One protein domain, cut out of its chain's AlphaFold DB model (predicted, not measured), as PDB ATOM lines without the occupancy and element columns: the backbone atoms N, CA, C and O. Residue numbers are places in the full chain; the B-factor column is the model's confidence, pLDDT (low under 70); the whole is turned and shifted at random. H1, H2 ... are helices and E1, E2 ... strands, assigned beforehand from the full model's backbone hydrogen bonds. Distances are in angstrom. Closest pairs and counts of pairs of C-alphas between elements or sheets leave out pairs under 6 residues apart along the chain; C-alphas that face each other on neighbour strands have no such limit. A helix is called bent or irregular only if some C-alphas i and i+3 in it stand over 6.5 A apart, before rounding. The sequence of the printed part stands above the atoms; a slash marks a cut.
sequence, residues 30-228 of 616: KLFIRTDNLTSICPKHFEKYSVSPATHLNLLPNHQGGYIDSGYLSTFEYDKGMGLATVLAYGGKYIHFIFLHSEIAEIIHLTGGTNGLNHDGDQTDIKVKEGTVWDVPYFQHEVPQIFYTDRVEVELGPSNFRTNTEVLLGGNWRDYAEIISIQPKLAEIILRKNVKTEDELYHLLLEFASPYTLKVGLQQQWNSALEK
ATOM      1  N   LYS A  30     264.193 274.955 132.224       88.38
ATOM      2  CA  LYS A  30     265.297 275.224 131.301       88.38
ATOM      3  C   LYS A  30     266.069 276.448 131.768       88.38
ATOM      4  O   LYS A  30     265.473 277.441 132.191       88.38
ATOM      5  N   LEU A  31     267.392 276.368 131.671       92.25
ATOM      6  CA  LEU A  31     268.300 277.440 132.048       92.25
ATOM      7  C   LEU A  31     268.955 278.060 130.812       92.25
ATOM      8  O   LEU A  31     269.760 277.428 130.124       92.25
ATOM      9  N   PHE A  32     268.649 279.335 130.601       92.19
ATOM     10  CA  PHE A  32     269.237 280.179 129.573       92.19
ATOM     11  C   PHE A  32     270.183 281.191 130.221       92.19
ATOM     12  O   PHE A  32     269.858 281.807 131.236       92.19
ATOM     13  N   ILE A  33     271.370 281.362 129.650       91.38
ATOM     14  CA  ILE A  33     272.443 282.177 130.221       91.38
ATOM     15  C   ILE A  33     272.811 283.283 129.236       91.38
ATOM     16  O   ILE A  33     272.862 283.068 128.025       91.38
ATOM     17  N   ARG A  34     273.075 284.484 129.752       88.88
ATOM     18  CA  ARG A  34     273.574 285.625 128.968       88.88
ATOM     19  C   ARG A  34     274.406 286.575 129.818       88.88
ATOM     20  O   ARG A  34     274.373 286.508 131.045       88.88
ATOM     21  N   THR A  35     275.113 287.497 129.174       85.00
ATOM     22  CA  THR A  35     275.850 288.572 129.850       85.00
ATOM     23  C   THR A  35     275.477 289.934 129.281       85.00
ATOM     24  O   THR A  35     275.263 290.059 128.077       85.00
ATOM     25  N   ASP A  36     275.387 290.955 130.138       79.44
ATOM     26  CA  ASP A  36     275.486 292.352 129.709       79.44
ATOM     27  C   ASP A  36     276.148 293.251 130.780       79.44
ATOM     28  O   ASP A  36     277.009 292.806 131.542       79.44
ATOM     29  N   ASN A  37     275.844 294.549 130.774       78.50
ATOM     30  CA  ASN A  37     276.463 295.571 131.616       78.50
ATOM     31  C   ASN A  37     275.624 295.970 132.848       78.50
ATOM     32  O   ASN A  37     276.122 296.737 133.674       78.50
ATOM     33  N   LEU A  38     274.383 295.492 132.968       76.31
ATOM     34  CA  LEU A  38     273.431 295.829 134.030       76.31
ATOM     35  C   LEU A  38     273.440 294.787 135.155       76.31
ATOM     36  O   LEU A  38     273.676 293.608 134.922       76.31
ATOM     37  N   THR A  39     273.123 295.204 136.382       75.62
ATOM     38  CA  THR A  39     272.962 294.301 137.542       75.62
ATOM     39  C   THR A  39     271.767 293.355 137.415       75.62
ATOM     40  O   THR A  39     271.762 292.293 138.032       75.62
ATOM     41  N   SER A  40     270.758 293.738 136.635       75.56
ATOM     42  CA  SER A  40     269.550 292.963 136.373       75.56
ATOM     43  C   SER A  40     269.097 293.153 134.927       75.56
ATOM     44  O   SER A  40     269.348 294.189 134.306       75.56
ATOM     45  N   ILE A  41     268.404 292.153 134.380       72.50
ATOM     46  CA  ILE A  41     267.786 292.245 133.052       72.50
ATOM     47  C   ILE A  41     266.570 293.174 133.124       72.50
ATOM     48  O   ILE A  41     265.438 292.728 133.311       72.50
ATOM     49  N   CYS A  42     266.792 294.478 132.971       58.62
ATOM     50  CA  CYS A  42     265.700 295.433 132.833       58.62
ATOM     51  C   CYS A  42     264.883 295.137 131.559       58.62
ATOM     52  O   CYS A  42     265.475 294.941 130.489       58.62
ATOM     53  N   PRO A  43     263.539 295.190 131.606       46.31
ATOM     54  CA  PRO A  43     262.730 295.288 130.402       46.31
ATOM     55  C   PRO A  43     262.945 296.671 129.776       46.31
ATOM     56  O   PRO A  43     262.218 297.620 130.061       46.31
ATOM     57  N   LYS A  44     263.959 296.802 128.918       45.25
ATOM     58  CA  LYS A  44     264.083 297.975 128.055       45.25
ATOM     59  C   LYS A  44     262.884 297.995 127.104       45.25
ATOM     60  O   LYS A  44     262.778 297.152 126.217       45.25
ATOM     61  N   HIS A  45     261.980 298.950 127.306       38.06
ATOM     62  CA  HIS A  45     261.107 299.430 126.242       38.06
ATOM     63  C   HIS A  45     261.990 300.252 125.299       38.06
ATOM     64  O   HIS A  45     262.343 301.392 125.597       38.06
ATOM     65  N   PHE A  46     262.428 299.631 124.210       37.22
ATOM     66  CA  PHE A  46     263.153 300.315 123.149       37.22
ATOM     67  C   PHE A  46     262.138 300.910 122.167       37.22
ATOM     68  O   PHE A  46     261.415 300.167 121.513       37.22
ATOM     69  N   GLU A  47     262.075 302.238 122.045       29.47
ATOM     70  CA  GLU A  47     261.083 302.891 121.170       29.47
ATOM     71  C   GLU A  47     261.321 302.639 119.675       29.47
ATOM     72  O   GLU A  47     260.370 302.618 118.895       29.47
ATOM     73  N   LYS A  48     262.582 302.463 119.256       27.31
ATOM     74  CA  LYS A  48     262.935 302.160 117.863       27.31
ATOM     75  C   LYS A  48     264.031 301.138 117.754       27.31
ATOM     76  O   LYS A  48     265.198 301.481 117.610       27.31
ATOM     77  N   TYR A  49     263.595 299.891 117.800       32.47
ATOM     78  CA  TYR A  49     264.390 298.712 117.557       32.47
ATOM     79  C   TYR A  49     263.377 297.638 116.964       32.47
ATOM     80  O   TYR A  49     262.286 297.471 117.498       32.47
ATOM     81  N   SER A  50     263.699 297.044 115.791       37.66
ATOM     82  CA  SER A  50     262.941 296.245 114.783       37.66
ATOM     83  C   SER A  50     263.796 295.581 113.604       37.66
ATOM     84  O   SER A  50     263.709 296.051 112.472       37.66
ATOM     85  N   VAL A  51     264.601 294.499 113.793       35.22
ATOM     86  CA  VAL A  51     265.187 293.552 112.773       35.22
ATOM     87  C   VAL A  51     264.550 292.141 112.794       35.22
ATOM     88  O   VAL A  51     263.936 291.754 113.779       35.22
ATOM     89  N   SER A  52     264.736 291.308 111.756       40.66
ATOM     90  CA  SER A  52     264.328 289.887 111.802       40.66
ATOM     91  C   SER A  52     265.323 289.022 112.605       40.66
ATOM     92  O   SER A  52     266.474 289.431 112.785       40.66
ATOM     93  N   PRO A  53     264.960 287.796 113.050       44.12
ATOM     94  CA  PRO A  53     265.922 286.861 113.642       44.12
ATOM     95  C   PRO A  53     267.098 286.596 112.706       44.12
ATOM     96  O   PRO A  53     268.233 286.499 113.151       44.12
ATOM     97  N   ALA A  54     266.841 286.554 111.398       42.31
ATOM     98  CA  ALA A  54     267.872 286.378 110.394       42.31
ATOM     99  C   ALA A  54     268.805 287.607 110.275       42.31
ATOM    100  O   ALA A  54     270.003 287.429 110.086       42.31
ATOM    101  N   THR A  55     268.349 288.852 110.493       46.16
ATOM    102  CA  THR A  55     269.293 289.984 110.646       46.16
ATOM    103  C   THR A  55     269.976 290.031 112.013       46.16
ATOM    104  O   THR A  55     271.113 290.484 112.087       46.16
ATOM    105  N   HIS A  56     269.349 289.537 113.087       48.84
ATOM    106  CA  HIS A  56     270.021 289.309 114.381       48.84
ATOM    107  C   HIS A  56     271.148 288.269 114.245       48.84
ATOM    108  O   HIS A  56     272.219 288.408 114.827       48.84
ATOM    109  N   LEU A  57     270.937 287.281 113.375       51.62
ATOM    110  CA  LEU A  57     271.929 286.326 112.886       51.62
ATOM    111  C   LEU A  57     272.906 286.935 111.852       51.62
ATOM    112  O   LEU A  57     273.766 286.219 111.355       51.62
ATOM    113  N   ASN A  58     272.850 288.252 111.602       47.75
ATOM    114  CA  ASN A  58     273.804 289.062 110.825       47.75
ATOM    115  C   ASN A  58     273.700 288.991 109.276       47.75
ATOM    116  O   ASN A  58     274.695 289.212 108.590       47.75
ATOM    117  N   LEU A  59     272.516 288.685 108.718       43.91
ATOM    118  CA  LEU A  59     272.395 288.124 107.356       43.91
ATOM    119  C   LEU A  59     271.763 288.998 106.238       43.91
ATOM    120  O   LEU A  59     271.608 288.495 105.127       43.91
ATOM    121  N   LEU A  60     271.373 290.267 106.463       45.06
ATOM    122  CA  LEU A  60     270.866 291.143 105.374       45.06
ATOM    123  C   LEU A  60     271.946 292.117 104.870       45.06
ATOM    124  O   LEU A  60     272.519 292.832 105.692       45.06
ATOM    125  N   PRO A  61     272.179 292.232 103.545       42.88
ATOM    126  CA  PRO A  61     273.335 292.960 103.014       42.88
ATOM    127  C   PRO A  61     273.180 294.489 102.895       42.88
ATOM    128  O   PRO A  61     274.187 295.186 102.815       42.88
ATOM    129  N   ASN A  62     271.958 295.043 102.833       45.56
ATOM    130  CA  ASN A  62     271.756 296.419 102.340       45.56
ATOM    131  C   ASN A  62     270.632 297.217 103.036       45.56
ATOM    132  O   ASN A  62     269.560 297.421 102.465       45.56
ATOM    133  N   HIS A  63     270.895 297.772 104.225       39.84
ATOM    134  CA  HIS A  63     270.103 298.877 104.794       39.84
ATOM    135  C   HIS A  63     271.008 300.000 105.330       39.84
ATOM    136  O   HIS A  63     271.741 299.822 106.295       39.84
ATOM    137  N   GLN A  64     270.911 301.189 104.720       34.97
ATOM    138  CA  GLN A  64     271.576 302.419 105.189       34.97
ATOM    139  C   GLN A  64     270.818 303.119 106.341       34.97
ATOM    140  O   GLN A  64     271.270 304.137 106.859       34.97
ATOM    141  N   GLY A  65     269.676 302.567 106.770       34.97
ATOM    142  CA  GLY A  65     269.097 302.833 108.088       34.97
ATOM    143  C   GLY A  65     269.701 301.869 109.112       34.97
ATOM    144  O   GLY A  65     269.684 300.664 108.885       34.97
ATOM    145  N   GLY A  66     270.262 302.398 110.203       35.81
ATOM    146  CA  GLY A  66     271.023 301.615 111.186       35.81
ATOM    147  C   GLY A  66     270.208 300.611 112.019       35.81
ATOM    148  O   GLY A  66     268.983 300.581 111.958       35.81
ATOM    149  N   TYR A  67     270.933 299.815 112.817       32.69
ATOM    150  CA  TYR A  67     270.437 298.708 113.653       32.69
ATOM    151  C   TYR A  67     269.154 298.971 114.441       32.69
ATOM    152  O   TYR A  67     268.960 300.043 115.011       32.69
ATOM    153  N   ILE A  68     268.358 297.908 114.571       38.03
ATOM    154  CA  ILE A  68     267.044 297.880 115.208       38.03
ATOM    155  C   ILE A  68     266.812 296.429 115.816       38.03
ATOM    156  O   ILE A  68     267.471 295.502 115.378       38.03
ATOM    157  N   ASP A  69     266.033 296.225 116.908       47.47
ATOM    158  CA  ASP A  69     265.704 294.982 117.705       47.47
ATOM    159  C   ASP A  69     264.999 293.852 116.971       47.47
ATOM    160  O   ASP A  69     263.984 294.078 116.334       47.47
ATOM    161  N   SER A  70     265.314 292.608 117.303       48.22
ATOM    162  CA  SER A  70     264.382 291.519 117.006       48.22
ATOM    163  C   SER A  70     263.180 291.467 117.969       48.22
ATOM    164  O   SER A  70     262.155 290.878 117.645       48.22
ATOM    165  N   GLY A  71     263.282 292.083 119.154       53.53
ATOM    166  CA  GLY A  71     262.346 291.901 120.268       53.53
ATOM    167  C   GLY A  71     262.637 290.624 121.064       53.53
ATOM    168  O   GLY A  71     262.084 290.425 122.149       53.53
ATOM    169  N   TYR A  72     263.545 289.785 120.556       68.62
ATOM    170  CA  TYR A  72     263.966 288.518 121.130       68.62
ATOM    171  C   TYR A  72     265.309 288.675 121.851       68.62
ATOM    172  O   TYR A  72     266.243 289.320 121.376       68.62
ATOM    173  N   LEU A  73     265.423 288.068 123.028       77.38
ATOM    174  CA  LEU A  73     266.601 288.172 123.875       77.38
ATOM    175  C   LEU A  73     267.621 287.079 123.540       77.38
ATOM    176  O   LEU A  73     267.372 285.910 123.819       77.38
ATOM    177  N   SER A  74     268.790 287.466 123.028       78.12
ATOM    178  CA  SER A  74     269.938 286.561 122.856       78.12
ATOM    179  C   SER A  74     270.376 285.923 124.186       78.12
ATOM    180  O   SER A  74     270.635 286.620 125.180       78.12
ATOM    181  N   THR A  75     270.444 284.588 124.186       86.12
ATOM    182  CA  THR A  75     270.896 283.714 125.279       86.12
ATOM    183  C   THR A  75     271.589 282.463 124.733       86.12
ATOM    184  O   THR A  75     271.589 282.215 123.531       86.12
ATOM    185  N   PHE A  76     272.149 281.649 125.625       87.19
ATOM    186  CA  PHE A  76     272.659 280.309 125.334       87.19
ATOM    187  C   PHE A  76     272.077 279.325 126.356       87.19
ATOM    188  O   PHE A  76     272.052 279.638 127.549       87.19
ATOM    189  N   GLU A  77     271.613 278.146 125.932       89.25
ATOM    190  CA  GLU A  77     271.243 277.087 126.886       89.25
ATOM    191  C   GLU A  77     272.462 276.644 127.701       89.25
ATOM    192  O   GLU A  77     273.578 276.586 127.185       89.25
ATOM    193  N   TYR A  78     272.258 276.315 128.979       88.31
ATOM    194  CA  TYR A  78     273.351 275.921 129.869       88.31
ATOM    195  C   TYR A  78     274.181 274.744 129.335       88.31
ATOM    196  O   TYR A  78     275.405 274.785 129.467       88.31
ATOM    197  N   ASP A  79     273.510 273.726 128.780       84.38
ATOM    198  CA  ASP A  79     274.025 272.410 128.364       84.38
ATOM    199  C   ASP A  79     275.333 272.004 129.065       84.38
ATOM    200  O   ASP A  79     276.433 272.098 128.512       84.38
ATOM    201  N   LYS A  80     275.202 271.587 130.332       81.75
ATOM    202  CA  LYS A  80     276.292 271.034 131.159       81.75
ATOM    203  C   LYS A  80     277.506 271.974 131.299       81.75
ATOM    204  O   LYS A  80     278.629 271.517 131.493       81.75
ATOM    205  N   GLY A  81     277.293 273.287 131.178       83.06
ATOM    206  CA  GLY A  81     278.329 274.315 131.275       83.06
ATOM    207  C   GLY A  81     278.727 274.974 129.955       83.06
ATOM    208  O   GLY A  81     279.369 276.025 130.007       83.06
ATOM    209  N   MET A  82     278.337 274.443 128.790       85.50
ATOM    210  CA  MET A  82     278.743 275.015 127.498       85.50
ATOM    211  C   MET A  82     278.201 276.432 127.278       85.50
ATOM    212  O   MET A  82     278.958 277.312 126.861       85.50
ATOM    213  N   GLY A  83     276.941 276.702 127.638       86.25
ATOM    214  CA  GLY A  83     276.381 278.056 127.569       86.25
ATOM    215  C   GLY A  83     277.083 279.025 128.517       86.25
ATOM    216  O   GLY A  83     277.378 280.156 128.145       86.25
ATOM    217  N   LEU A  84     277.443 278.569 129.721       90.50
ATOM    218  CA  LEU A  84     278.150 279.392 130.706       90.50
ATOM    219  C   LEU A  84     279.577 279.739 130.249       90.50
ATOM    220  O   LEU A  84     279.990 280.894 130.359       90.50
ATOM    221  N   ALA A  85     280.310 278.767 129.700       87.62
ATOM    222  CA  ALA A  85     281.637 278.985 129.126       87.62
ATOM    223  C   ALA A  85     281.587 279.943 127.922       87.62
ATOM    224  O   ALA A  85     282.375 280.887 127.853       87.62
ATOM    225  N   THR A  86     280.615 279.750 127.024       84.00
ATOM    226  CA  THR A  86     280.372 280.630 125.869       84.00
ATOM    227  C   THR A  86     280.075 282.062 126.323       84.00
ATOM    228  O   THR A  86     280.703 283.004 125.848       84.00
ATOM    229  N   VAL A  87     279.173 282.247 127.291       84.31
ATOM    230  CA  VAL A  87     278.790 283.571 127.804       84.31
ATOM    231  C   VAL A  87     279.953 284.289 128.496       84.31
ATOM    232  O   VAL A  87     280.119 285.493 128.304       84.31
ATOM    233  N   LEU A  88     280.789 283.572 129.255       85.12
ATOM    234  CA  LEU A  88     281.979 284.153 129.886       85.12
ATOM    235  C   LEU A  88     282.984 284.698 128.857       85.12
ATOM    236  O   LEU A  88     283.613 285.723 129.118       85.12
ATOM    237  N   ALA A  89     283.087 284.086 127.671       79.75
ATOM    238  CA  ALA A  89     283.960 284.561 126.596       79.75
ATOM    239  C   ALA A  89     283.520 285.908 125.976       79.75
ATOM    240  O   ALA A  89     284.358 286.611 125.413       79.75
ATOM    241  N   TYR A  90     282.246 286.310 126.111       72.50
ATOM    242  CA  TYR A  90     281.753 287.616 125.635       72.50
ATOM    243  C   TYR A  90     282.067 288.795 126.581       72.50
ATOM    244  O   TYR A  90     281.917 289.949 126.182       72.50
ATOM    245  N   GLY A  91     282.520 288.544 127.818       70.31
ATOM    246  CA  GLY A  91     283.179 289.563 128.652       70.31
ATOM    247  C   GLY A  91     282.318 290.710 129.213       70.31
ATOM    248  O   GLY A  91     282.853 291.790 129.470       70.31
ATOM    249  N   GLY A  92     281.010 290.522 129.419       78.44
ATOM    250  CA  GLY A  92     280.161 291.522 130.090       78.44
ATOM    251  C   GLY A  92     280.394 291.622 131.611       78.44
ATOM    252  O   GLY A  92     281.152 290.857 132.205       78.44
ATOM    253  N   LYS A  93     279.745 292.594 132.273       85.94
ATOM    254  CA  LYS A  93     279.937 292.889 133.713       85.94
ATOM    255  C   LYS A  93     279.145 291.981 134.648       85.94
ATOM    256  O   LYS A  93     279.531 291.839 135.808       85.94
ATOM    257  N   TYR A  94     278.051 291.403 134.162       89.19
ATOM    258  CA  TYR A  94     277.175 290.510 134.917       89.19
ATOM    259  C   TYR A  94     276.786 289.307 134.068       89.19
ATOM    260  O   TYR A  94     276.633 289.416 132.853       89.19
ATOM    261  N   ILE A  95     276.635 288.157 134.718       92.00
ATOM    262  CA  ILE A  95     276.142 286.914 134.131       92.00
ATOM    263  C   ILE A  95     274.746 286.678 134.703       92.00
ATOM    264  O   ILE A  95     274.574 286.638 135.924       92.00
ATOM    265  N   HIS A  96     273.764 286.540 133.819       92.56
ATOM    266  CA  HIS A  96     272.368 286.325 134.167       92.56
ATOM    267  C   HIS A  96     271.978 284.884 133.853       92.56
ATOM    268  O   HIS A  96     272.197 284.407 132.739       92.56
ATOM    269  N   PHE A  97     271.372 284.231 134.835       93.75
ATOM    270  CA  PHE A  97     270.860 282.870 134.789       93.75
ATOM    271  C   PHE A  97     269.333 282.967 134.796       93.75
ATOM    272  O   PHE A  97     268.749 283.375 135.798       93.75
ATOM    273  N   ILE A  98     268.711 282.683 133.653       92.75
ATOM    274  CA  ILE A  98     267.274 282.821 133.404       92.75
ATOM    275  C   ILE A  98     266.657 281.424 133.436       92.75
ATOM    276  O   ILE A  98     266.859 280.629 132.517       92.75
ATOM    277  N   PHE A  99     265.897 281.134 134.486       91.25
ATOM    278  CA  PHE A  99     265.160 279.888 134.642       91.25
ATOM    279  C   PHE A  99     263.740 280.073 134.106       91.25
ATOM    280  O   PHE A  99     262.986 280.911 134.602       91.25
ATOM    281  N   LEU A 100     263.379 279.289 133.093       88.88
ATOM    282  CA  LEU A 100     262.072 279.316 132.439       88.88
ATOM    283  C   LEU A 100     261.550 277.884 132.292       88.88
ATOM    284  O   LEU A 100     262.253 276.996 131.809       88.88
ATOM    285  N   HIS A 101     260.304 277.642 132.688       85.31
ATOM    286  CA  HIS A 101     259.654 276.352 132.459       85.31
ATOM    287  C   HIS A 101     259.292 276.240 130.969       85.31
ATOM    288  O   HIS A 101     258.573 277.086 130.446       85.31
ATOM    289  N   SER A 102     259.795 275.228 130.257       81.38
ATOM    290  CA  SER A 102     259.623 275.156 128.793       81.38
ATOM    291  C   SER A 102     258.236 274.696 128.337       81.38
ATOM    292  O   SER A 102     257.894 274.870 127.175       81.38
ATOM    293  N   GLU A 103     257.425 274.118 129.226       83.06
ATOM    294  CA  GLU A 103     256.079 273.617 128.895       83.06
ATOM    295  C   GLU A 103     255.073 274.743 128.610       83.06
ATOM    296  O   GLU A 103     254.176 274.586 127.787       83.06
ATOM    297  N   ILE A 104     255.253 275.898 129.255       86.44
ATOM    298  CA  ILE A 104     254.465 277.120 129.033       86.44
ATOM    299  C   ILE A 104     255.002 277.971 127.871       86.44
ATOM    300  O   ILE A 104     254.527 279.085 127.675       86.44
ATOM    301  N   ALA A 105     256.008 277.494 127.130       88.19
ATOM    302  CA  ALA A 105     256.655 278.233 126.053       88.19
ATOM    303  C   ALA A 105     256.318 277.651 124.674       88.19
ATOM    304  O   ALA A 105     256.297 276.435 124.485       88.19
ATOM    305  N   GLU A 106     256.123 278.519 123.683       87.81
ATOM    306  CA  GLU A 106     256.176 278.115 122.278       87.81
ATOM    307  C   GLU A 106     257.632 277.780 121.901       87.81
ATOM    308  O   GLU A 106     258.542 278.566 122.168       87.81
ATOM    309  N   ILE A 107     257.865 276.618 121.295       86.81
ATOM    310  CA  ILE A 107     259.189 276.140 120.881       86.81
ATOM    311  C   ILE A 107     259.274 276.173 119.357       86.81
ATOM    312  O   ILE A 107     258.502 275.512 118.660       86.81
ATOM    313  N   ILE A 108     260.241 276.932 118.842       81.25
ATOM    314  CA  ILE A 108     260.461 277.143 117.411       81.25
ATOM    315  C   ILE A 108     261.912 276.779 117.089       81.25
ATOM    316  O   ILE A 108     262.848 277.304 117.689       81.25
ATOM    317  N   HIS A 109     262.112 275.885 116.121       80.19
ATOM    318  CA  HIS A 109     263.435 275.583 115.573       80.19
ATOM    319  C   HIS A 109     263.610 276.335 114.258       80.19
ATOM    320  O   HIS A 109     262.902 276.057 113.289       80.19
ATOM    321  N   LEU A 110     264.539 277.290 114.226       74.56
ATOM    322  CA  LEU A 110     264.891 278.011 113.007       74.56
ATOM    323  C   LEU A 110     265.818 277.139 112.150       74.56
ATOM    324  O   LEU A 110     266.733 276.490 112.659       74.56
ATOM    325  N   THR A 111     265.582 277.129 110.840       71.00
ATOM    326  CA  THR A 111     266.377 276.374 109.861       71.00
ATOM    327  C   THR A 111     267.003 277.302 108.833       71.00
ATOM    328  O   THR A 111     266.457 278.370 108.556       71.00
ATOM    329  N   GLY A 112     268.114 276.864 108.233       69.00
ATOM    330  CA  GLY A 112     268.702 277.456 107.032       69.00
ATOM    331  C   GLY A 112     269.953 278.283 107.316       69.00
ATOM    332  O   GLY A 112     270.909 277.776 107.900       69.00
ATOM    333  N   GLY A 113     269.980 279.537 106.865       68.88
ATOM    334  CA  GLY A 113     271.097 280.459 107.048       68.88
ATOM    335  C   GLY A 113     271.513 281.169 105.759       68.88
ATOM    336  O   GLY A 113     270.673 281.579 104.955       68.88
ATOM    337  N   THR A 114     272.822 281.312 105.561       65.56
ATOM    338  CA  THR A 114     273.428 282.000 104.405       65.56
ATOM    339  C   THR A 114     274.666 281.295 103.879       65.56
ATOM    340  O   THR A 114     275.266 280.474 104.571       65.56
ATOM    341  N   ASN A 115     275.043 281.630 102.647       64.19
ATOM    342  CA  ASN A 115     276.294 281.224 102.030       64.19
ATOM    343  C   ASN A 115     276.848 282.308 101.090       64.19
ATOM    344  O   ASN A 115     276.106 282.986 100.384       64.19
ATOM    345  N   GLY A 116     278.169 282.420 101.042       56.97
ATOM    346  CA  GLY A 116     278.917 283.336 100.193       56.97
ATOM    347  C   GLY A 116     278.840 284.804 100.623       56.97
ATOM    348  O   GLY A 116     277.764 285.386 100.744       56.97
ATOM    349  N   LEU A 117     280.014 285.421 100.737       62.09
ATOM    350  CA  LEU A 117     280.203 286.869 100.757       62.09
ATOM    351  C   LEU A 117     280.770 287.322  99.406       62.09
ATOM    352  O   LEU A 117     281.969 287.206  99.151       62.09
ATOM    353  N   ASN A 118     279.902 287.834  98.534       56.22
ATOM    354  CA  ASN A 118     280.311 288.459  97.278       56.22
ATOM    355  C   ASN A 118     280.533 289.959  97.510       56.22
ATOM    356  O   ASN A 118     279.579 290.686  97.765       56.22
ATOM    357  N   HIS A 119     281.769 290.439  97.379       57.22
ATOM    358  CA  HIS A 119     282.052 291.876  97.369       57.22
ATOM    359  C   HIS A 119     281.997 292.413  95.931       57.22
ATOM    360  O   HIS A 119     282.783 291.971  95.091       57.22
ATOM    361  N   ASP A 120     281.099 293.362  95.662       53.75
ATOM    362  CA  ASP A 120     281.046 294.125  94.408       53.75
ATOM    363  C   ASP A 120     281.096 295.626  94.734       53.75
ATOM    364  O   ASP A 120     280.168 296.205  95.306       53.75
ATOM    365  N   GLY A 121     282.250 296.244  94.465       63.34
ATOM    366  CA  GLY A 121     282.572 297.587  94.947       63.34
ATOM    367  C   GLY A 121     282.470 297.699  96.475       63.34
ATOM    368  O   GLY A 121     283.089 296.925  97.205       63.34
ATOM    369  N   ASP A 122     281.681 298.668  96.943       48.91
ATOM    370  CA  ASP A 122     281.408 298.903  98.368       48.91
ATOM    371  C   ASP A 122     280.289 298.000  98.938       48.91
ATOM    372  O   ASP A 122     280.027 298.032 100.143       48.91
ATOM    373  N   GLN A 123     279.598 297.207  98.107       45.84
ATOM    374  CA  GLN A 123     278.508 296.331  98.550       45.84
ATOM    375  C   GLN A 123     279.001 294.907  98.830       45.84
ATOM    376  O   GLN A 123     279.905 294.385  98.181       45.84
ATOM    377  N   THR A 124     278.397 294.276  99.839       55.56
ATOM    378  CA  THR A 124     278.693 292.899 100.252       55.56
ATOM    379  C   THR A 124     277.413 292.082 100.190       55.56
ATOM    380  O   THR A 124     276.604 292.120 101.115       55.56
ATOM    381  N   ASP A 125     277.220 291.361  99.092       59.09
ATOM    382  CA  ASP A 125     276.061 290.506  98.874       59.09
ATOM    383  C   ASP A 125     276.226 289.173  99.606       59.09
ATOM    384  O   ASP A 125     277.099 288.359  99.290       59.09
ATOM    385  N   ILE A 126     275.331 288.951 100.569       62.47
ATOM    386  CA  ILE A 126     275.158 287.698 101.303       62.47
ATOM    387  C   ILE A 126     274.010 286.926 100.645       62.47
ATOM    388  O   ILE A 126     272.922 287.488 100.484       62.47
ATOM    389  N   LYS A 127     274.200 285.652 100.272       66.50
ATOM    390  CA  LYS A 127     273.107 284.851  99.684       66.50
ATOM    391  C   LYS A 127     272.376 284.031 100.737       66.50
ATOM    392  O   LYS A 127     272.973 283.435 101.630       66.50
ATOM    393  N   VAL A 128     271.055 283.987 100.596       68.50
ATOM    394  CA  VAL A 128     270.155 283.156 101.403       68.50
ATOM    395  C   VAL A 128     270.365 281.679 101.073       68.50
ATOM    396  O   VAL A 128     270.301 281.286  99.909       68.50
ATOM    397  N   LYS A 129     270.545 280.848 102.105       67.69
ATOM    398  CA  LYS A 129     270.566 279.389 101.966       67.69
ATOM    399  C   LYS A 129     269.144 278.862 101.728       67.69
ATOM    400  O   LYS A 129     268.176 279.373 102.294       67.69
ATOM    401  N   GLU A 130     269.005 277.822 100.914       60.59
ATOM    402  CA  GLU A 130     267.716 277.154 100.693       60.59
ATOM    403  C   GLU A 130     267.146 276.582 102.010       60.59
ATOM    404  O   GLU A 130     267.896 276.149 102.887       60.59
ATOM    405  N   GLY A 131     265.818 276.612 102.175       59.28
ATOM    406  CA  GLY A 131     265.143 276.138 103.392       59.28
ATOM    407  C   GLY A 131     265.239 277.074 104.608       59.28
ATOM    408  O   GLY A 131     265.027 276.624 105.739       59.28
ATOM    409  N   THR A 132     265.564 278.358 104.404       56.59
ATOM    410  CA  THR A 132     265.668 279.335 105.500       56.59
ATOM    411  C   THR A 132     264.342 280.014 105.831       56.59
ATOM    412  O   THR A 132     263.705 280.597 104.954       56.59
ATOM    413  N   VAL A 133     263.961 280.008 107.113       54.47
ATOM    414  CA  VAL A 133     262.763 280.701 107.618       54.47
ATOM    415  C   VAL A 133     263.085 282.181 107.852       54.47
ATOM    416  O   VAL A 133     263.542 282.570 108.926       54.47
ATOM    417  N   TRP A 134     262.888 283.000 106.816       50.03
ATOM    418  CA  TRP A 134     263.141 284.450 106.846       50.03
ATOM    419  C   TRP A 134     261.973 285.294 107.352       50.03
ATOM    420  O   TRP A 134     262.190 286.444 107.744       50.03
ATOM    421  N   ASP A 135     260.761 284.739 107.340       50.28
ATOM    422  CA  ASP A 135     259.571 285.423 107.836       50.28
ATOM    423  C   ASP A 135     259.774 285.839 109.294       50.28
ATOM    424  O   ASP A 135     260.181 285.041 110.140       50.28
ATOM    425  N   VAL A 136     259.502 287.114 109.585       54.09
ATOM    426  CA  VAL A 136     259.618 287.649 110.944       54.09
ATOM    427  C   VAL A 136     258.625 286.888 111.827       54.09
ATOM    428  O   VAL A 136     257.419 286.983 111.585       54.09
ATOM    429  N   PRO A 137     259.087 286.124 112.834       61.34
ATOM    430  CA  PRO A 137     258.191 285.364 113.678       61.34
ATOM    431  C   PRO A 137     257.289 286.317 114.456       61.34
ATOM    432  O   PRO A 137     257.675 287.424 114.834       61.34
ATOM    433  N   TYR A 138     256.063 285.873 114.695       69.31
ATOM    434  CA  TYR A 138     255.106 286.643 115.470       69.31
ATOM    435  C   TYR A 138     255.533 286.686 116.945       69.31
ATOM    436  O   TYR A 138     255.779 285.645 117.556       69.31
ATOM    437  N   PHE A 139     255.596 287.882 117.532       71.19
ATOM    438  CA  PHE A 139     255.917 288.061 118.947       71.19
ATOM    439  C   PHE A 139     254.688 287.783 119.828       71.19
ATOM    440  O   PHE A 139     253.678 288.484 119.751       71.19
ATOM    441  N   GLN A 140     254.772 286.781 120.704       72.38
ATOM    442  CA  GLN A 140     253.650 286.386 121.563       72.38
ATOM    443  C   GLN A 140     253.544 287.230 122.835       72.38
ATOM    444  O   GLN A 140     254.264 287.023 123.808       72.38
ATOM    445  N   HIS A 141     252.568 288.132 122.894       78.25
ATOM    446  CA  HIS A 141     252.311 288.931 124.099       78.25
ATOM    447  C   HIS A 141     251.771 288.129 125.300       78.25
ATOM    448  O   HIS A 141     251.724 288.666 126.403       78.25
ATOM    449  N   GLU A 142     251.367 286.868 125.112       80.88
ATOM    450  CA  GLU A 142     250.701 286.068 126.152       80.88
ATOM    451  C   GLU A 142     251.536 284.899 126.693       80.88
ATOM    452  O   GLU A 142     251.362 284.530 127.852       80.88
ATOM    453  N   VAL A 143     252.450 284.337 125.895       86.88
ATOM    454  CA  VAL A 143     253.306 283.201 126.278       86.88
ATOM    455  C   VAL A 143     254.786 283.501 126.013       86.88
ATOM    456  O   VAL A 143     255.098 284.259 125.092       86.88
ATOM    457  N   PRO A 144     255.717 282.917 126.787       88.06
ATOM    458  CA  PRO A 144     257.113 282.782 126.383       88.06
ATOM    459  C   PRO A 144     257.259 282.117 125.004       88.06
ATOM    460  O   PRO A 144     256.464 281.255 124.629       88.06
ATOM    461  N   GLN A 145     258.328 282.453 124.286       85.94
ATOM    462  CA  GLN A 145     258.756 281.766 123.065       85.94
ATOM    463  C   GLN A 145     260.253 281.441 123.149       85.94
ATOM    464  O   GLN A 145     261.017 282.213 123.732       85.94
ATOM    465  N   ILE A 146     260.685 280.328 122.563       88.62
ATOM    466  CA  ILE A 146     262.077 279.861 122.568       88.62
ATOM    467  C   ILE A 146     262.472 279.514 121.128       88.62
ATOM    468  O   ILE A 146     261.933 278.570 120.549       88.62
ATOM    469  N   PHE A 147     263.415 280.270 120.562       82.50
ATOM    470  CA  PHE A 147     263.897 280.102 119.189       82.50
ATOM    471  C   PHE A 147     265.284 279.470 119.182       82.50
ATOM    472  O   PHE A 147     266.265 280.126 119.534       82.50
ATOM    473  N   TYR A 148     265.369 278.214 118.756       84.31
ATOM    474  CA  TYR A 148     266.635 277.507 118.585       84.31
ATOM    475  C   TYR A 148     267.288 277.867 117.253       84.31
ATOM    476  O   TYR A 148     266.639 277.783 116.210       84.31
ATOM    477  N   THR A 149     268.579 278.214 117.281       77.88
ATOM    478  CA  THR A 149     269.387 278.451 116.071       77.88
ATOM    479  C   THR A 149     270.340 277.287 115.764       77.88
ATOM    480  O   THR A 149     271.308 277.469 115.031       77.88
ATOM    481  N   ASP A 150     270.077 276.080 116.293       74.56
ATOM    482  CA  ASP A 150     270.943 274.890 116.169       74.56
ATOM    483  C   ASP A 150     271.174 274.430 114.717       74.56
ATOM    484  O   ASP A 150     272.109 273.681 114.440       74.56
ATOM    485  N   ARG A 151     270.327 274.895 113.789       71.56
ATOM    486  CA  ARG A 151     270.332 274.552 112.356       71.56
ATOM    487  C   ARG A 151     270.442 275.779 111.458       71.56
ATOM    488  O   ARG A 151     269.982 275.738 110.315       71.56
ATOM    489  N   VAL A 152     270.995 276.867 111.992       73.50
ATOM    490  CA  VAL A 152     271.249 278.098 111.245       73.50
ATOM    491  C   VAL A 152     272.749 278.277 111.040       73.50
ATOM    492  O   VAL A 152     273.506 278.428 111.996       73.50
ATOM    493  N   GLU A 153     273.172 278.296 109.779       71.00
ATOM    494  CA  GLU A 153     274.547 278.613 109.386       71.00
ATOM    495  C   GLU A 153     274.679 280.100 109.035       71.00
ATOM    496  O   GLU A 153     274.087 280.595 108.074       71.00
ATOM    497  N   VAL A 154     275.476 280.825 109.816       68.81
ATOM    498  CA  VAL A 154     275.757 282.250 109.604       68.81
ATOM    499  C   VAL A 154     277.145 282.407 108.999       68.81
ATOM    500  O   VAL A 154     278.121 282.082 109.676       68.81
ATOM    501  N   GLU A 155     277.272 282.920 107.773       64.38
ATOM    502  CA  GLU A 155     278.592 283.218 107.202       64.38
ATOM    503  C   GLU A 155     279.132 284.558 107.735       64.38
ATOM    504  O   GLU A 155     278.461 285.586 107.698       64.38
ATOM    505  N   LEU A 156     280.359 284.536 108.263       61.06
ATOM    506  CA  LEU A 156     281.067 285.680 108.861       61.06
ATOM    507  C   LEU A 156     282.392 286.001 108.144       61.06
ATOM    508  O   LEU A 156     283.181 286.818 108.620       61.06
ATOM    509  N   GLY A 157     282.682 285.318 107.041       60.53
ATOM    510  CA  GLY A 157     283.890 285.487 106.239       60.53
ATOM    511  C   GLY A 157     284.094 284.290 105.302       60.53
ATOM    512  O   GLY A 157     283.540 283.232 105.592       60.53
ATOM    513  N   PRO A 158     284.955 284.384 104.267       55.31
ATOM    514  CA  PRO A 158     285.145 283.348 103.230       55.31
ATOM    515  C   PRO A 158     285.602 281.945 103.691       55.31
ATOM    516  O   PRO A 158     285.920 281.085 102.870       55.31
ATOM    517  N   SER A 159     285.728 281.709 104.997       56.06
ATOM    518  CA  SER A 159     285.984 280.402 105.624       56.06
ATOM    519  C   SER A 159     285.441 280.318 107.064       56.06
ATOM    520  O   SER A 159     285.783 279.389 107.790       56.06
ATOM    521  N   ASN A 160     284.634 281.293 107.505       56.06
ATOM    522  CA  ASN A 160     284.187 281.436 108.892       56.06
ATOM    523  C   ASN A 160     282.665 281.359 108.968       56.06
ATOM    524  O   ASN A 160     281.979 282.249 108.472       56.06
ATOM    525  N   PHE A 161     282.151 280.358 109.679       61.25
ATOM    526  CA  PHE A 161     280.727 280.218 109.967       61.25
ATOM    527  C   PHE A 161     280.486 280.271 111.476       61.25
ATOM    528  O   PHE A 161     281.209 279.638 112.246       61.25
ATOM    529  N   ARG A 162     279.454 280.999 111.914       64.06
ATOM    530  CA  ARG A 162     278.903 280.858 113.266       64.06
ATOM    531  C   ARG A 162     277.814 279.791 113.225       64.06
ATOM    532  O   ARG A 162     276.785 279.973 112.586       64.06
ATOM    533  N   THR A 163     278.046 278.718 113.973       57.62
ATOM    534  CA  THR A 163     277.100 277.621 114.241       57.62
ATOM    535  C   THR A 163     276.823 277.508 115.746       57.62
ATOM    536  O   THR A 163     276.655 276.415 116.284       57.62
ATOM    537  N   ASN A 164     276.899 278.633 116.467       59.88
ATOM    538  CA  ASN A 164     276.722 278.658 117.916       59.88
ATOM    539  C   ASN A 164     275.286 278.262 118.280       59.88
ATOM    540  O   ASN A 164     274.338 278.685 117.621       59.88
ATOM    541  N   THR A 165     275.131 277.541 119.391       69.06
ATOM    542  CA  THR A 165     273.844 277.212 120.024       69.06
ATOM    543  C   THR A 165     273.246 278.422 120.753       69.06
ATOM    544  O   THR A 165     272.921 278.380 121.941       69.06
ATOM    545  N   GLU A 166     273.140 279.535 120.030       76.94
ATOM    546  CA  GLU A 166     272.381 280.700 120.456       76.94
ATOM    547  C   GLU A 166     270.886 280.336 120.496       76.94
ATOM    548  O   GLU A 166     270.372 279.545 119.698       76.94
ATOM    549  N   VAL A 167     270.185 280.877 121.485       83.00
ATOM    550  CA  VAL A 167     268.747 280.705 121.657       83.00
ATOM    551  C   VAL A 167     268.148 282.069 121.942       83.00
ATOM    552  O   VAL A 167     268.592 282.777 122.849       83.00
ATOM    553  N   LEU A 168     267.139 282.453 121.166       81.56
ATOM    554  CA  LEU A 168     266.471 283.737 121.337       81.56
ATOM    555  C   LEU A 168     265.218 283.529 122.198       81.56
ATOM    556  O   LEU A 168     264.367 282.704 121.861       81.56
ATOM    557  N   LEU A 169     265.092 284.258 123.310       83.56
ATOM    558  CA  LEU A 169     263.905 284.210 124.171       83.56
ATOM    559  C   LEU A 169     262.918 285.316 123.797       83.56
ATOM    560  O   LEU A 169     263.225 286.506 123.888       83.56
ATOM    561  N   GLY A 170     261.725 284.907 123.381       81.56
ATOM    562  CA  GLY A 170     260.672 285.765 122.855       81.56
ATOM    563  C   GLY A 170     259.404 285.801 123.675       81.56
ATOM    564  O   GLY A 170     259.273 285.149 124.716       81.56
ATOM    565  N   GLY A 171     258.456 286.577 123.161       81.00
ATOM    566  CA  GLY A 171     257.152 286.753 123.765       81.00
ATOM    567  C   GLY A 171     257.223 287.201 125.224       81.00
ATOM    568  O   GLY A 171     258.131 287.922 125.650       81.00
ATOM    569  N   ASN A 172     256.267 286.739 126.021       81.94
ATOM    570  CA  ASN A 172     256.097 287.157 127.407       81.94
ATOM    571  C   ASN A 172     256.960 286.372 128.418       81.94
ATOM    572  O   ASN A 172     256.549 286.156 129.556       81.94
ATOM    573  N   TRP A 173     258.169 285.935 128.038       85.19
ATOM    574  CA  TRP A 173     259.031 285.098 128.894       85.19
ATOM    575  C   TRP A 173     259.314 285.704 130.280       85.19
ATOM    576  O   TRP A 173     259.456 284.974 131.257       85.19
ATOM    577  N   ARG A 174     259.344 287.040 130.383       80.94
ATOM    578  CA  ARG A 174     259.631 287.798 131.616       80.94
ATOM    579  C   ARG A 174     258.609 287.579 132.731       80.94
ATOM    580  O   ARG A 174     258.983 287.629 133.898       80.94
ATOM    581  N   ASP A 175     257.348 287.341 132.377       81.31
ATOM    582  CA  ASP A 175     256.255 287.160 133.339       81.31
ATOM    583  C   ASP A 175     256.304 285.788 134.038       81.31
ATOM    584  O   ASP A 175     255.666 285.605 135.075       81.31
ATOM    585  N   TYR A 176     257.083 284.844 133.493       82.25
ATOM    586  CA  TYR A 176     257.178 283.454 133.952       82.25
ATOM    587  C   TYR A 176     258.617 282.992 134.248       82.25
ATOM    588  O   TYR A 176     258.834 281.819 134.559       82.25
ATOM    589  N   ALA A 177     259.599 283.890 134.133       87.31
ATOM    590  CA  ALA A 177     261.008 283.589 134.355       87.31
ATOM    591  C   ALA A 177     261.504 284.078 135.721       87.31
ATOM    592  O   ALA A 177     261.215 285.192 136.167       87.31
ATOM    593  N   GLU A 178     262.330 283.246 136.340       89.31
ATOM    594  CA  GLU A 178     263.040 283.531 137.582       89.31
ATOM    595  C   GLU A 178     264.521 283.739 137.255       89.31
ATOM    596  O   GLU A 178     265.119 282.950 136.523       89.31
ATOM    597  N   ILE A 179     265.110 284.840 137.724       90.81
ATOM    598  CA  ILE A 179     266.422 285.294 137.258       90.81
ATOM    599  C   ILE A 179     267.369 285.468 138.444       90.81
ATOM    600  O   ILE A 179     267.051 286.170 139.402       90.81
ATOM    601  N   ILE A 180     268.564 284.884 138.351       93.12
ATOM    602  CA  ILE A 180     269.680 285.150 139.269       93.12
ATOM    603  C   ILE A 180     270.786 285.862 138.483       93.12
ATOM    604  O   ILE A 180     271.067 285.511 137.339       93.12
ATOM    605  N   SER A 181     271.401 286.896 139.064       92.88
ATOM    606  CA  SER A 181     272.441 287.701 138.402       92.88
ATOM    607  C   SER A 181     273.671 287.852 139.295       92.88
ATOM    608  O   SER A 181     273.558 288.293 140.436       92.88
ATOM    609  N   ILE A 182     274.849 287.491 138.777       93.94
ATOM    610  CA  ILE A 182     276.124 287.483 139.517       93.94
ATOM    611  C   ILE A 182     277.266 288.094 138.695       93.94
ATOM    612  O   ILE A 182     277.156 288.280 137.486       93.94
ATOM    613  N   GLN A 183     278.391 288.405 139.340       93.62
ATOM    614  CA  GLN A 183     279.594 288.877 138.644       93.62
ATOM    615  C   GLN A 183     280.343 287.717 137.944       93.62
ATOM    616  O   GLN A 183     280.390 286.617 138.501       93.62
ATOM    617  N   PRO A 184     281.021 287.956 136.800       93.00
ATOM    618  CA  PRO A 184     281.807 286.953 136.070       93.00
ATOM    619  C   PRO A 184     282.779 286.149 136.940       93.00
ATOM    620  O   PRO A 184     282.848 284.933 136.808       93.00
ATOM    621  N   LYS A 185     283.447 286.788 137.910       92.88
ATOM    622  CA  LYS A 185     284.371 286.113 138.844       92.88
ATOM    623  C   LYS A 185     283.711 285.000 139.671       92.88
ATOM    624  O   LYS A 185     284.377 284.030 140.018       92.88
ATOM    625  N   LEU A 186     282.423 285.130 139.995       92.94
ATOM    626  CA  LEU A 186     281.655 284.089 140.688       92.94
ATOM    627  C   LEU A 186     281.196 283.008 139.700       92.94
ATOM    628  O   LEU A 186     281.297 281.819 139.992       92.94
ATOM    629  N   ALA A 187     280.777 283.409 138.499       91.94
ATOM    630  CA  ALA A 187     280.414 282.492 137.422       91.94
ATOM    631  C   ALA A 187     281.590 281.600 136.970       91.94
ATOM    632  O   ALA A 187     281.388 280.419 136.702       91.94
ATOM    633  N   GLU A 188     282.827 282.108 136.969       92.19
ATOM    634  CA  GLU A 188     284.038 281.302 136.764       92.19
ATOM    635  C   GLU A 188     284.219 280.220 137.839       92.19
ATOM    636  O   GLU A 188     284.594 279.092 137.522       92.19
ATOM    637  N   ILE A 189     283.961 280.539 139.114       91.62
ATOM    638  CA  ILE A 189     284.049 279.574 140.224       91.62
ATOM    639  C   ILE A 189     282.968 278.496 140.068       91.62
ATOM    640  O   ILE A 189     283.246 277.313 140.259       91.62
ATOM    641  N   ILE A 190     281.759 278.892 139.664       90.44
ATOM    642  CA  ILE A 190     280.642 277.986 139.373       90.44
ATOM    643  C   ILE A 190     280.964 277.061 138.190       90.44
ATOM    644  O   ILE A 190     280.777 275.851 138.304       90.44
ATOM    645  N   LEU A 191     281.521 277.581 137.091       89.56
ATOM    646  CA  LEU A 191     281.942 276.760 135.949       89.56
ATOM    647  C   LEU A 191     283.002 275.725 136.367       89.56
ATOM    648  O   LEU A 191     282.910 274.556 135.998       89.56
ATOM    649  N   ARG A 192     283.962 276.119 137.217       91.94
ATOM    650  CA  ARG A 192     284.988 275.218 137.776       91.94
ATOM    651  C   ARG A 192     284.428 274.173 138.756       91.94
ATOM    652  O   ARG A 192     285.079 273.147 138.939       91.94
ATOM    653  N   LYS A 193     283.242 274.379 139.353       88.75
ATOM    654  CA  LYS A 193     282.532 273.350 140.148       88.75
ATOM    655  C   LYS A 193     281.967 272.206 139.272       88.75
ATOM    656  O   LYS A 193     281.610 271.176 139.832       88.75
ATOM    657  N   ASN A 194     281.934 272.343 137.936       84.69
ATOM    658  CA  ASN A 194     281.525 271.301 136.971       84.69
ATOM    659  C   ASN A 194     280.155 270.658 137.286       84.69
ATOM    660  O   ASN A 194     279.993 269.434 137.298       84.69
ATOM    661  N   VAL A 195     279.190 271.524 137.595       88.06
ATOM    662  CA  VAL A 195     277.791 271.185 137.890       88.06
ATOM    663  C   VAL A 195     277.119 270.562 136.660       88.06
ATOM    664  O   VAL A 195     277.467 270.909 135.532       88.06
ATOM    665  N   LYS A 196     276.188 269.617 136.854       81.81
ATOM    666  CA  LYS A 196     275.644 268.811 135.744       81.81
ATOM    667  C   LYS A 196     274.172 269.039 135.439       81.81
ATOM    668  O   LYS A 196     273.762 268.725 134.323       81.81
ATOM    669  N   THR A 197     273.401 269.560 136.389       84.44
ATOM    670  CA  THR A 197     271.959 269.802 136.230       84.44
ATOM    671  C   THR A 197     271.591 271.251 136.529       84.44
ATOM    672  O   THR A 197     272.271 271.947 137.287       84.44
ATOM    673  N   GLU A 198     270.494 271.713 135.934       87.44
ATOM    674  CA  GLU A 198     269.924 273.036 136.175       87.44
ATOM    675  C   GLU A 198     269.506 273.218 137.642       87.44
ATOM    676  O   GLU A 198     269.689 274.306 138.182       87.44
ATOM    677  N   ASP A 199     269.023 272.163 138.307       86.69
ATOM    678  CA  ASP A 199     268.602 272.194 139.715       86.69
ATOM    679  C   ASP A 199     269.796 272.300 140.684       86.69
ATOM    680  O   ASP A 199     269.774 273.118 141.608       86.69
ATOM    681  N   GLU A 200     270.876 271.532 140.463       88.50
ATOM    682  CA  GLU A 200     272.136 271.690 141.214       88.50
ATOM    683  C   GLU A 200     272.681 273.118 141.072       88.50
ATOM    684  O   GLU A 200     273.120 273.726 142.052       88.50
ATOM    685  N   LEU A 201     272.645 273.663 139.851       90.56
ATOM    686  CA  LEU A 201     273.135 275.003 139.554       90.56
ATOM    687  C   LEU A 201     272.230 276.082 140.157       90.56
ATOM    688  O   LEU A 201     272.738 277.060 140.701       90.56
ATOM    689  N   TYR A 202     270.910 275.895 140.130       91.00
ATOM    690  CA  TYR A 202     269.961 276.778 140.796       91.00
ATOM    691  C   TYR A 202     270.258 276.863 142.298       91.00
ATOM    692  O   TYR A 202     270.502 277.955 142.809       91.00
ATOM    693  N   HIS A 203     270.345 275.724 142.994       90.69
ATOM    694  CA  HIS A 203     270.665 275.697 144.424       90.69
ATOM    695  C   HIS A 203     272.037 276.308 144.746       90.69
ATOM    696  O   HIS A 203     272.159 277.045 145.721       90.69
ATOM    697  N   LEU A 204     273.046 276.067 143.905       91.62
ATOM    698  CA  LEU A 204     274.367 276.687 144.022       91.62
ATOM    699  C   LEU A 204     274.327 278.214 143.836       91.62
ATOM    700  O   LEU A 204     275.048 278.936 144.518       91.62
ATOM    701  N   LEU A 205     273.505 278.731 142.922       92.81
ATOM    702  CA  LEU A 205     273.378 280.172 142.682       92.81
ATOM    703  C   LEU A 205     272.734 280.906 143.868       92.81
ATOM    704  O   LEU A 205     273.125 282.042 144.152       92.81
ATOM    705  N   LEU A 206     271.834 280.242 144.607       91.75
ATOM    706  CA  LEU A 206     271.251 280.766 145.850       91.75
ATOM    707  C   LEU A 206     272.296 281.003 146.961       91.75
ATOM    708  O   LEU A 206     272.040 281.816 147.848       91.75
ATOM    709  N   GLU A 207     273.475 280.360 146.911       91.62
ATOM    710  CA  GLU A 207     274.598 280.654 147.826       91.62
ATOM    711  C   GLU A 207     275.166 282.076 147.618       91.62
ATOM    712  O   GLU A 207     275.779 282.634 148.528       91.62
ATOM    713  N   PHE A 208     274.989 282.660 146.423       89.12
ATOM    714  CA  PHE A 208     275.656 283.899 146.003       89.12
ATOM    715  C   PHE A 208     274.712 285.083 145.770       89.12
ATOM    716  O   PHE A 208     275.128 286.228 145.958       89.12
ATOM    717  N   ALA A 209     273.479 284.839 145.320       89.19
ATOM    718  CA  ALA A 209     272.509 285.891 145.028       89.19
ATOM    719  C   ALA A 209     271.065 285.387 145.139       89.19
ATOM    720  O   ALA A 209     270.744 284.263 144.758       89.19
ATOM    721  N   SER A 210     270.171 286.253 145.621       86.94
ATOM    722  CA  SER A 210     268.734 285.972 145.642       86.94
ATOM    723  C   SER A 210     268.140 286.011 144.224       86.94
ATOM    724  O   SER A 210     268.520 286.883 143.435       86.94
ATOM    725  N   PRO A 211     267.187 285.121 143.900       88.38
ATOM    726  CA  PRO A 211     266.443 285.186 142.653       88.38
ATOM    727  C   PRO A 211     265.468 286.362 142.676       88.38
ATOM    728  O   PRO A 211     264.949 286.743 143.728       88.38
ATOM    729  N   TYR A 212     265.181 286.908 141.501       85.44
ATOM    730  CA  TYR A 212     264.101 287.863 141.296       85.44
ATOM    731  C   TYR A 212     263.263 287.455 140.081       85.44
ATOM    732  O   TYR A 212     263.790 287.017 139.058       85.44
ATOM    733  N   THR A 213     261.947 287.621 140.177       76.44
ATOM    734  CA  THR A 213     261.051 287.597 139.016       76.44
ATOM    735  C   THR A 213     260.794 289.032 138.559       76.44
ATOM    736  O   THR A 213     260.859 289.972 139.353       76.44
ATOM    737  N   LEU A 214     260.512 289.233 137.271       67.00
ATOM    738  CA  LEU A 214     260.182 290.567 136.741       67.00
ATOM    739  C   LEU A 214     258.701 290.940 136.945       67.00
ATOM    740  O   LEU A 214     258.318 292.093 136.748       67.00
ATOM    741  N   LYS A 215     257.878 289.967 137.352       67.00
ATOM    742  CA  LYS A 215     256.449 290.093 137.666       67.00
ATOM    743  C   LYS A 215     256.024 288.929 138.566       67.00
ATOM    744  O   LYS A 215     256.779 287.973 138.741       67.00
ATOM    745  N   VAL A 216     254.819 288.992 139.127       55.94
ATOM    746  CA  VAL A 216     254.215 287.885 139.887       55.94
ATOM    747  C   VAL A 216     252.895 287.517 139.222       55.94
ATOM    748  O   VAL A 216     251.972 288.330 139.194       55.94
ATOM    749  N   GLY A 217     252.827 286.313 138.653       59.62
ATOM    750  CA  GLY A 217     251.625 285.784 138.012       59.62
ATOM    751  C   GLY A 217     250.710 285.046 138.993       59.62
ATOM    752  O   GLY A 217     251.175 284.340 139.886       59.62
ATOM    753  N   LEU A 218     249.396 285.172 138.804       64.50
ATOM    754  CA  LEU A 218     248.405 284.323 139.473       64.50
ATOM    755  C   LEU A 218     248.354 282.951 138.786       64.50
ATOM    756  O   LEU A 218     248.457 282.863 137.566       64.50
ATOM    757  N   GLN A 219     248.115 281.874 139.539       68.44
ATOM    758  CA  GLN A 219     248.192 280.498 139.014       68.44
ATOM    759  C   GLN A 219     247.234 280.215 137.831       68.44
ATOM    760  O   GLN A 219     247.532 279.389 136.973       68.44
ATOM    761  N   GLN A 220     246.130 280.963 137.702       68.31
ATOM    762  CA  GLN A 220     245.256 280.918 136.518       68.31
ATOM    763  C   GLN A 220     245.959 281.369 135.220       68.31
ATOM    764  O   GLN A 220     245.704 280.804 134.158       68.31
ATOM    765  N   GLN A 221     246.868 282.350 135.292       75.75
ATOM    766  CA  GLN A 221     247.657 282.815 134.143       75.75
ATOM    767  C   GLN A 221     248.661 281.749 133.691       75.75
ATOM    768  O   GLN A 221     248.924 281.629 132.497       75.75
ATOM    769  N   TRP A 222     249.179 280.946 134.628       79.81
ATOM    770  CA  TRP A 222     250.058 279.813 134.334       79.81
ATOM    771  C   TRP A 222     249.322 278.717 133.558       79.81
ATOM    772  O   TRP A 222     249.785 278.286 132.506       79.81
ATOM    773  N   ASN A 223     248.132 278.324 134.025       81.44
ATOM    774  CA  ASN A 223     247.313 277.311 133.354       81.44
ATOM    775  C   ASN A 223     246.873 277.769 131.950       81.44
ATOM    776  O   ASN A 223     246.871 276.970 131.016       81.44
ATOM    777  N   SER A 224     246.546 279.057 131.776       83.06
ATOM    778  CA  SER A 224     246.207 279.606 130.457       83.06
ATOM    779  C   SER A 224     247.416 279.655 129.515       83.06
ATOM    780  O   SER A 224     247.281 279.299 128.348       83.06
ATOM    781  N   ALA A 225     248.602 280.028 130.010       84.19
ATOM    782  CA  ALA A 225     249.834 279.989 129.219       84.19
ATOM    783  C   ALA A 225     250.205 278.559 128.795       84.19
ATOM    784  O   ALA A 225     250.570 278.346 127.644       84.19
ATOM    785  N   LEU A 226     250.036 277.578 129.689       86.44
ATOM    786  CA  LEU A 226     250.261 276.158 129.407       86.44
ATOM    787  C   LEU A 226     249.345 275.642 128.285       86.44
ATOM    788  O   LEU A 226     249.824 275.006 127.350       86.44
ATOM    789  N   GLU A 227     248.043 275.954 128.329       87.38
ATOM    790  CA  GLU A 227     247.108 275.588 127.254       87.38
ATOM    791  C   GLU A 227     247.492 276.252 125.919       87.38
ATOM    792  O   GLU A 227     247.561 275.581 124.888       87.38
ATOM    793  N   LYS A 228     247.806 277.554 125.933       89.50
ATOM    794  CA  LYS A 228     248.181 278.322 124.732       89.50
ATOM    795  C   LYS A 228     249.479 277.825 124.093       89.50
ATOM    796  O   LYS A 228     249.518 277.619 122.881       89.50
TER     797      LYS A 228
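AT A GLANCE: This is residues 30 to 228 of the 616 residues of an uncharacterized protein of Legionella cherrii (UniProt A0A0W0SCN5). One long, strongly twisted, branched sheet of nine strands runs through the domain: at one end E9, E3, E1, E2 and E8 form a wall with H2, H3 and H4 over one face, and E4 and E6 lead from it into an arm that ends in the hairpins E4-E5 and E6-E7. H5 lies at the far end from the E4-E5 hairpin, and long loops with the short H1 run past the sheet. The printed part has 199 residues, with nine strands and five helices in the order E1 H1 E2 H2 E3 E4 E5 E6 E7 E8 E9 H3 H4 H5; neighbour strands are antiparallel except E4 and E6, and the class is mixed. The whole is compact, with a radius of gyration of the C-alphas of 18.0 A and spans of 56 by 40 by 30 A.

IN THESE COORDINATES: The strands are E1, residues 30 to 36, from C-alpha 30 at (265.297, 275.224, 131.301); E2, residues 73 to 77; E3, residues 94 to 101, 22.7 A from first to last C-alpha; E4, residues 106 to 120, 40.6 A, ending with C-alpha 120 at (281.046, 294.125, 94.408); E5, residues 123 to 128; E6, residues 144 to 157, 33.6 A; E7, residues 160 to 162; E8, residues 166 to 171; and E9, residues 177 to 182. The helices are H1, residues 53 to 56; H2, residues 79 to 89, 15.8 A, irregular, with C-alphas 80 and 83 7.9 A apart; H3, residues 184 to 192; H4, residues 198 to 205; and H5, residues 219 to 228, ending with C-alpha 228 at (248.181, 278.322, 124.732).

HOW THE PARTS SIT: E6 bends by 62 degrees at residue 151; E4 lies on one side of it, with N 108 and O 146 2.9 A apart, and E7 and E8 on the other, with N 156 and O 160 2.8 A apart and N 147 and O 168 2.9 A apart. H2 is on the sheet at a height of 8.1 A, over E1 and E2, along the strands at 2 degrees to E1 on the local plane; C-alphas Arg 34 and Val 87 are its closest pair with E1, 5.7 A. H3 and H4 are on the same face as H2. H2 and H3 touch, closest at C-alphas Gly 81 and Leu 191, 6.4 A, opposite ways at a shallow tilt of 34 degrees, only just short of steep. H1 and H5 only graze the sheet. In H4 and H5 every O i to N i+4 pair is within hydrogen-bond range; in H2 5 of 7 and in H3 4 of 5 are, and H1 is too short for one.

THE WHOLE: The C-alphas of Gly 121 and Gln 219, the two farthest apart, are 58.4 A apart. The printed part has no cut. The links E1 to H1, H1 to E2, E5 to E6 and H4 to H5 are long. The mean pLDDT of the printed part is 72.7; residues 42 to 72, 112 to 138, 154 to 165 and 214 to 220 are under 70.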